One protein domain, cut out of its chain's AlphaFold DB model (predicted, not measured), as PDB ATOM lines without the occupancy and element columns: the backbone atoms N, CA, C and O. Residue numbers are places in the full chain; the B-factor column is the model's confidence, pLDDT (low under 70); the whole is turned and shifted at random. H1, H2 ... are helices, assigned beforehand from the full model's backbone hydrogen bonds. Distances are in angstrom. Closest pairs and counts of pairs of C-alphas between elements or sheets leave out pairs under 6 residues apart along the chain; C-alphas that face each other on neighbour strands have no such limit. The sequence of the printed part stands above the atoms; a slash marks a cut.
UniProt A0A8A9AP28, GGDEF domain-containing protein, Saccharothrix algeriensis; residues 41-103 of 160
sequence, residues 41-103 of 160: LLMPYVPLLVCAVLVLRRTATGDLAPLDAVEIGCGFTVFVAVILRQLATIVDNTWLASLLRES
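Overview. This is residues 41 to 103 of the 160 residues of the protein "GGDEF domain-containing protein" of Saccharothrix algeriensis (UniProt A0A8A9AP28). One long helix, H2, makes the length of a thin rod, and a shorter helix, H1, folds back beside its first half, a lopsided helical hairpin. The far half of H2, residues 87 to 103, sticks out alone. The printed part has 63 residues with two named helices, H1 then H2, and no named strand; it is all helix. It is extended, with a radius of gyration of the C-alphas of 17.3 A and spans of 58 by 20 by 10 A.

Arrangement. H2, residues 69 to 103, touches H1, residues 46 to 60, in a helical hairpin. Residues 75 to 82 of H2 alone touch residues 47 to 51 of H1; the closest C-alphas, of Pro 47 and Val 78, are 6.2 A apart. The helices run opposite ways at a shallow tilt of 23 degrees. In both, every O i to N i+4 pair is within hydrogen-bond range.

Along the chain. H2 is 51.2 A long and ends at C-alpha 103, (129.084, 137.388, 85.558). H1 is 20.9 A long and begins at C-alpha 46, (161.024, 129.944, 74.238).

Size, cuts and confidence. The C-alphas farthest apart, of Gly 62 and Ser 103, are 58.2 A apart. The printed part has no cut, and the link from H1 to H2 is short, with 8 residues. Mean pLDDT of the printed part is 74.2, with residues 41 to 44 and 99 to 103 among those under 70.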
ATOM      1  N   LEU A  41     152.071 127.793  79.558       59.72
ATOM      2  CA  LEU A  41     153.024 128.082  80.636       59.72
ATOM      3  C   LEU A  41     154.478 128.145  80.144       59.72
ATOM      4  O   LEU A  41     155.261 128.929  80.673       59.72
ATOM      5  N   LEU A  42     154.841 127.348  79.134       61.28
ATOM      6  CA  LEU A  42     156.207 127.291  78.585       61.28
ATOM      7  C   LEU A  42     156.450 128.282  77.432       61.28
ATOM      8  O   LEU A  42     157.580 128.728  77.232       61.28
ATOM      9  N   MET A  43     155.389 128.685  76.722       63.00
ATOM     10  CA  MET A  43     155.390 129.702  75.654       63.00
ATOM     11  C   MET A  43     156.211 130.984  75.936       63.00
ATOM     12  O   MET A  43     156.882 131.453  75.015       63.00
ATOM     13  N   PRO A  44     156.219 131.572  77.153       65.19
ATOM     14  CA  PRO A  44     156.966 132.803  77.429       65.19
ATOM     15  C   PRO A  44     158.487 132.624  77.404       65.19
ATOM     16  O   PRO A  44     159.208 133.594  77.178       65.19
ATOM     17  N   TYR A  45     158.977 131.407  77.644       74.50
ATOM     18  CA  TYR A  45     160.399 131.137  77.863       74.50
ATOM     19  C   TYR A  45     161.143 130.734  76.585       74.50
ATOM     20  O   TYR A  45     162.368 130.804  76.542       74.50
ATOM     21  N   VAL A  46     160.425 130.359  75.520       73.31
ATOM     22  CA  VAL A  46     161.024 129.944  74.238       73.31
ATOM     23  C   VAL A  46     161.873 131.060  73.598       73.31
ATOM     24  O   VAL A  46     163.018 130.787  73.242       73.31
ATOM     25  N   PRO A  47     161.407 132.321  73.504       72.56
ATOM     26  CA  PRO A  47     162.212 133.420  72.962       72.56
ATOM     27  C   PRO A  47     163.467 133.715  73.792       72.56
ATOM     28  O   PRO A  47     164.532 133.983  73.239       72.56
ATOM     29  N   LEU A  48     163.351 133.615  75.120       73.00
ATOM     30  CA  LEU A  48     164.466 133.794  76.050       73.00
ATOM     31  C   LEU A  48     165.547 132.729  75.813       73.00
ATOM     32  O   LEU A  48     166.735 133.044  75.780       73.00
ATOM     33  N   LEU A  49     165.122 131.483  75.590       77.44
ATOM     34  CA  LEU A  49     166.009 130.363  75.308       77.44
ATOM     35  C   LEU A  49     166.726 130.532  73.959       77.44
ATOM     36  O   LEU A  49     167.925 130.285  73.873       77.44
ATOM     37  N   VAL A  50     166.030 131.027  72.930       76.94
ATOM     38  CA  VAL A  50     166.634 131.334  71.619       76.94
ATOM     39  C   VAL A  50     167.694 132.433  71.742       76.94
ATOM     40  O   VAL A  50     168.813 132.252  71.263       76.94
ATOM     41  N   CYS A  51     167.388 133.539  72.430       73.69
ATOM     42  CA  CYS A  51     168.364 134.606  72.679       73.69
ATOM     43  C   CYS A  51     169.580 134.098  73.466       73.69
ATOM     44  O   CYS A  51     170.717 134.396  73.099       73.69
ATOM     45  N   ALA A  52     169.355 133.295  74.510       76.62
ATOM     46  CA  ALA A  52     170.426 132.719  75.316       76.62
ATOM     47  C   ALA A  52     171.351 131.817  74.483       76.62
ATOM     48  O   ALA A  52     172.570 131.924  74.598       76.62
ATOM     49  N   VAL A  53     170.795 130.981  73.600       80.38
ATOM     50  CA  VAL A  53     171.578 130.103  72.714       80.38
ATOM     51  C   VAL A  53     172.407 130.905  71.707       80.38
ATOM     52  O   VAL A  53     173.573 130.576  71.493       80.38
ATOM     53  N   LEU A  54     171.854 131.969  71.117       75.94
ATOM     54  CA  LEU A  54     172.583 132.820  70.165       75.94
ATOM     55  C   LEU A  54     173.775 133.531  70.824       75.94
ATOM     56  O   LEU A  54     174.882 133.515  70.284       75.94
ATOM     57  N   VAL A  55     173.567 134.094  72.018       77.62
ATOM     58  CA  VAL A  55     174.628 134.757  72.797       77.62
ATOM     59  C   VAL A  55     175.685 133.749  73.262       77.62
ATOM     60  O   VAL A  55     176.887 134.021  73.171       77.62
ATOM     61  N   LEU A  56     175.266 132.563  73.713       80.38
ATOM     62  CA  LEU A  56     176.178 131.510  74.163       80.38
ATOM     63  C   LEU A  56     177.033 130.964  73.014       80.38
ATOM     64  O   LEU A  56     178.234 130.778  73.181       80.38
ATOM     65  N   ARG A  57     176.443 130.762  71.828       80.25
ATOM     66  CA  ARG A  57     177.180 130.345  70.625       80.25
ATOM     67  C   ARG A  57     178.321 131.314  70.334       80.25
ATOM     68  O   ARG A  57     179.450 130.878  70.150       80.25
ATOM     69  N   ARG A  58     178.023 132.615  70.327       71.12
ATOM     70  CA  ARG A  58     178.983 133.662  69.965       71.12
ATOM     71  C   ARG A  58     180.115 133.814  70.977       71.12
ATOM     72  O   ARG A  58     181.272 133.961  70.593       71.12
ATOM     73  N   THR A  59     179.784 133.746  72.265       77.12
ATOM     74  CA  THR A  59     180.783 133.780  73.344       77.12
ATOM     75  C   THR A  59     181.670 132.534  73.336       77.12
ATOM     76  O   THR A  59     182.875 132.656  73.542       77.12
ATOM     77  N   ALA A  60     181.117 131.357  73.020       78.12
ATOM     78  CA  ALA A  60     181.873 130.108  72.927       78.12
ATOM     79  C   ALA A  60     182.793 130.030  71.695       78.12
ATOM     80  O   ALA A  60     183.870 129.445  71.783       78.12
ATOM     81  N   THR A  61     182.411 130.623  70.558       78.44
ATOM     82  CA  THR A  61     183.272 130.694  69.362       78.44
ATOM     83  C   THR A  61     184.315 131.814  69.424       78.44
ATOM     84  O   THR A  61     185.143 131.905  68.523       78.44
ATOM     85  N   GLY A  62     184.302 132.653  70.470       69.56
ATOM     86  CA  GLY A  62     185.237 133.775  70.624       69.56
ATOM     87  C   GLY A  62     185.077 134.857  69.551       69.56
ATOM     88  O   GLY A  62     186.012 135.610  69.289       69.56
ATOM     89  N   ASP A  63     183.908 134.919  68.911       67.38
ATOM     90  CA  ASP A  63     183.682 135.735  67.721       67.38
ATOM     91  C   ASP A  63     183.179 137.137  68.117       67.38
ATOM     92  O   ASP A  63     181.994 137.359  68.398       67.38
ATOM     93  N   LEU A  64     184.113 138.090  68.205       64.62
ATOM     94  CA  LEU A  64     183.835 139.508  68.480       64.62
ATOM     95  C   LEU A  64     183.504 140.317  67.210       64.62
ATOM     96  O   LEU A  64     183.365 141.539  67.295       64.62
ATOM     97  N   ALA A  65     183.362 139.674  66.045       67.19
ATOM     98  CA  ALA A  65     182.966 140.351  64.810       67.19
ATOM     99  C   ALA A  65     181.607 141.075  64.967       67.19
ATOM    100  O   ALA A  65     180.805 140.671  65.810       67.19
ATOM    101  N   PRO A  66     181.318 142.148  64.203       71.25
ATOM    102  CA  PRO A  66     180.014 142.818  64.217       71.25
ATOM    103  C   PRO A  66     178.859 141.835  63.965       71.25
ATOM    104  O   PRO A  66     179.044 140.830  63.290       71.25
ATOM    105  N   LEU A  67     177.669 142.130  64.506       67.62
ATOM    106  CA  LEU A  67     176.464 141.319  64.277       67.62
ATOM    107  C   LEU A  67     176.237 141.123  62.771       67.62
ATOM    108  O   LEU A  67     176.062 142.101  62.044       67.62
ATOM    109  N   ASP A  68     176.218 139.869  62.323       75.19
ATOM    110  CA  ASP A  68     175.900 139.546  60.936       75.19
ATOM    111  C   ASP A  68     174.416 139.842  60.648       75.19
ATOM    112  O   ASP A  68     173.566 139.789  61.548       75.19
ATOM    113  N   ALA A  69     174.071 140.132  59.392       77.75
ATOM    114  CA  ALA A  69     172.706 140.486  58.988       77.75
ATOM    115  C   ALA A  69     171.682 139.404  59.382       77.75
ATOM    116  O   ALA A  69     170.531 139.707  59.705       77.75
ATOM    117  N   VAL A  70     172.122 138.143  59.416       75.31
ATOM    118  CA  VAL A  70     171.319 136.997  59.856       75.31
ATOM    119  C   VAL A  70     171.039 137.042  61.362       75.31
ATOM    120  O   VAL A  70     169.903 136.803  61.767       75.31
ATOM    121  N   GLU A  71     172.022 137.395  62.199       73.75
ATOM    122  CA  GLU A  71     171.826 137.503  63.655       73.75
ATOM    123  C   GLU A  71     170.851 138.636  64.000       73.75
ATOM    124  O   GLU A  71     169.957 138.456  64.832       73.75
ATOM    125  N   ILE A  72     170.970 139.774  63.307       78.81
ATOM    126  CA  ILE A  72     170.051 140.912  63.454       78.81
ATOM    127  C   ILE A  72     168.640 140.514  63.011       78.81
ATOM    128  O   ILE A  72     167.671 140.784  63.724       78.81
ATOM    129  N   GLY A  73     168.519 139.828  61.870       80.00
ATOM    130  CA  GLY A  73     167.242 139.333  61.358       80.00
ATOM    131  C   GLY A  73     166.554 138.382  62.338       80.00
ATOM    132  O   GLY A  73     165.394 138.599  62.690       80.00
ATOM    133  N   CYS A  74     167.277 137.383  62.850       79.06
ATOM    134  CA  CYS A  74     166.749 136.444  63.842       79.06
ATOM    135  C   CYS A  74     166.310 137.153  65.130       79.06
ATOM    136  O   CYS A  74     165.212 136.888  65.622       79.06
ATOM    137  N   GLY A  75     167.122 138.078  65.652       78.38
ATOM    138  CA  GLY A  75     166.771 138.861  66.838       78.38
ATOM    139  C   GLY A  75     165.506 139.695  66.632       78.38
ATOM    140  O   GLY A  75     164.605 139.671  67.473       78.38
ATOM    141  N   PHE A  76     165.390 140.367  65.484       83.44
ATOM    142  CA  PHE A  76     164.214 141.165  65.143       83.44
ATOM    143  C   PHE A  76     162.953 140.304  64.996       83.44
ATOM    144  O   PHE A  76     161.906 140.641  65.549       83.44
ATOM    145  N   THR A  77     163.045 139.154  64.320       81.81
ATOM    146  CA  THR A  77     161.921 138.214  64.197       81.81
ATOM    147  C   THR A  77     161.458 137.699  65.562       81.81
ATOM    148  O   THR A  77     160.256 137.687  65.833       81.81
ATOM    149  N   VAL A  78     162.388 137.320  66.444       81.19
ATOM    150  CA  VAL A  78     162.066 136.869  67.809       81.19
ATOM    151  C   VAL A  78     161.409 137.993  68.613       81.19
ATOM    152  O   VAL A  78     160.407 137.757  69.285       81.19
ATOM    153  N   PHE A  79     161.921 139.220  68.507       81.50
ATOM    154  CA  PHE A  79     161.362 140.386  69.185       81.50
ATOM    155  C   PHE A  79     159.918 140.678  68.752       81.50
ATOM    156  O   PHE A  79     159.032 140.810  69.598       81.50
ATOM    157  N   VAL A  80     159.653 140.695  67.442       83.12
ATOM    158  CA  VAL A  80     158.298 140.887  66.901       83.12
ATOM    159  C   VAL A  80     157.362 139.768  67.362       83.12
ATOM    160  O   VAL A  80     156.250 140.046  67.809       83.12
ATOM    161  N   ALA A  81     157.813 138.511  67.333       81.44
ATOM    162  CA  ALA A  81     157.019 137.379  67.807       81.44
ATOM    163  C   ALA A  81     156.678 137.484  69.308       81.44
ATOM    164  O   ALA A  81     155.549 137.188  69.704       81.44
ATOM    165  N   VAL A  82     157.617 137.951  70.143       81.94
ATOM    166  CA  VAL A  82     157.383 138.212  71.575       81.94
ATOM    167  C   VAL A  82     156.337 139.301  71.771       81.94
ATOM    168  O   VAL A  82     155.415 139.105  72.564       81.94
ATOM    169  N   ILE A  83     156.453 140.417  71.046       81.31
ATOM    170  CA  ILE A  83     155.491 141.519  71.135       81.31
ATOM    171  C   ILE A  83     154.095 141.047  70.734       81.31
ATOM    172  O   ILE A  83     153.144 141.268  71.482       81.31
ATOM    173  N   LEU A  84     153.964 140.340  69.609       80.56
ATOM    174  CA  LEU A  84     152.678 139.798  69.163       80.56
ATOM    175  C   LEU A  84     152.071 138.849  70.205       80.56
ATOM    176  O   LEU A  84     150.889 138.966  70.532       80.56
ATOM    177  N   ARG A  85     152.883 137.960  70.791       78.56
ATOM    178  CA  ARG A  85     152.445 137.064  71.875       78.56
ATOM    179  C   ARG A  85     151.978 137.844  73.105       78.56
ATOM    180  O   ARG A  85     150.985 137.471  73.732       78.56
ATOM    181  N   GLN A  86     152.698 138.900  73.477       77.25
ATOM    182  CA  GLN A  86     152.365 139.718  74.639       77.25
ATOM    183  C   GLN A  86     151.059 140.483  74.422       77.25
ATOM    184  O   GLN A  86     150.221 140.497  75.319       77.25
ATOM    185  N   LEU A  87     150.838 141.017  73.220       78.50
ATOM    186  CA  LEU A  87     149.576 141.656  72.848       78.50
ATOM    187  C   LEU A  87     148.404 140.672  72.898       78.50
ATOM    188  O   LEU A  87     147.396 140.981  73.526       78.50
ATOM    189  N   ALA A  88     148.550 139.473  72.324       78.94
ATOM    190  CA  ALA A  88     147.509 138.443  72.380       78.94
ATOM    191  C   ALA A  88     147.154 138.067  73.829       78.94
ATOM    192  O   ALA A  88     145.987 138.059  74.202       78.94
ATOM    193  N   THR A  89     148.167 137.868  74.681       78.25
ATOM    194  CA  THR A  89     147.957 137.538  76.103       78.25
ATOM    195  C   THR A  89     147.237 138.661  76.853       78.25
ATOM    196  O   THR A  89     146.392 138.400  77.707       78.25
ATOM    197  N   ILE A  90     147.571 139.921  76.557       76.62
ATOM    198  CA  ILE A  90     146.919 141.082  77.172       76.62
ATOM    199  C   ILE A  90     145.449 141.141  76.757       76.62
ATOM    200  O   ILE A  90     144.598 141.341  77.620       76.62
ATOM    201  N   VAL A  91     145.157 140.939  75.472       75.06
ATOM    202  CA  VAL A  91     143.785 140.928  74.948       75.06
ATOM    203  C   VAL A  91     142.971 139.789  75.562       75.06
ATOM    204  O   VAL A  91     141.853 140.020  76.013       75.06
ATOM    205  N   ASP A  92     143.539 138.588  75.671       75.25
ATOM    206  CA  ASP A  92     142.861 137.450  76.300       75.25
ATOM    207  C   ASP A  92     142.551 137.727  77.779       75.25
ATOM    208  O   ASP A  92     141.446 137.464  78.259       75.25
ATOM    209  N   ASN A  93     143.506 138.310  78.509       78.06
ATOM    210  CA  ASN A  93     143.335 138.635  79.922       78.06
ATOM    211  C   ASN A  93     142.266 139.718  80.146       78.06
ATOM    212  O   ASN A  93     141.473 139.626  81.084       78.06
ATOM    213  N   THR A  94     142.213 140.742  79.290       74.38
ATOM    214  CA  THR A  94     141.209 141.809  79.417       74.38
ATOM    215  C   THR A  94     139.812 141.325  79.050       74.38
ATOM    216  O   THR A  94     138.855 141.723  79.715       74.38
ATOM    217  N   TRP A  95     139.692 140.422  78.073       71.25
ATOM    218  CA  TRP A  95     138.414 139.819  77.690       71.25
ATOM    219  C   TRP A  95     137.859 138.894  78.783       71.25
ATOM    220  O   TRP A  95     136.672 138.940  79.119       71.25
ATOM    221  N   LEU A  96     138.732 138.102  79.414       67.25
ATOM    222  CA  LEU A  96     138.379 137.278  80.576       67.25
ATOM    223  C   LEU A  96     137.943 138.136  81.771       67.25
ATOM    224  O   LEU A  96     136.963 137.813  82.442       67.25
ATOM    225  N   ALA A  97     138.630 139.256  82.013       67.94
ATOM    226  CA  ALA A  97     138.285 140.173  83.094       67.94
ATOM    227  C   ALA A  97     136.938 140.884  82.870       67.94
ATOM    228  O   ALA A  97     136.213 141.126  83.838       67.94
ATOM    229  N   SER A  98     136.574 141.217  81.625       70.06
ATOM    230  CA  SER A  98     135.257 141.802  81.333       70.06
ATOM    231  C   SER A  98     134.124 140.799  81.531       70.06
ATOM    232  O   SER A  98     133.119 141.151  82.145       70.06
ATOM    233  N   LEU A  99     134.316 139.547  81.105       68.31
ATOM    234  CA  LEU A  99     133.334 138.482  81.320       68.31
ATOM    235  C   LEU A  99     133.102 138.188  82.803       68.31
ATOM    236  O   LEU A  99     131.961 138.002  83.220       68.31
ATOM    237  N   LEU A 100     134.170 138.160  83.609       66.69
ATOM    238  CA  LEU A 100     134.044 137.941  85.051       66.69
ATOM    239  C   LEU A 100     133.210 139.041  85.713       66.69
ATOM    240  O   LEU A 100     132.307 138.739  86.482       66.69
ATOM    241  N   ARG A 101     133.453 140.307  85.355       61.69
ATOM    242  CA  ARG A 101     132.705 141.450  85.905       61.69
ATOM    243  C   ARG A 101     131.232 141.449  85.507       61.69
ATOM    244  O   ARG A 101     130.395 141.951  86.248       61.69
ATOM    245  N   GLU A 102     130.905 140.942  84.325       61.03
ATOM    246  CA  GLU A 102     129.518 140.823  83.869       61.03
ATOM    247  C   GLU A 102     128.808 139.642  84.550       61.03
ATOM    248  O   GLU A 102     127.669 139.778  84.997       61.03
ATOM    249  N   SER A 103     129.522 138.531  84.748       57.59
ATOM    250  CA  SER A 103     129.084 137.388  85.558       57.59
ATOM    251  C   SER A 103     128.830 137.784  87.017       57.59
ATOM    252  O   SER A 103     127.793 137.428  87.563       57.59
TER     253      SER A 103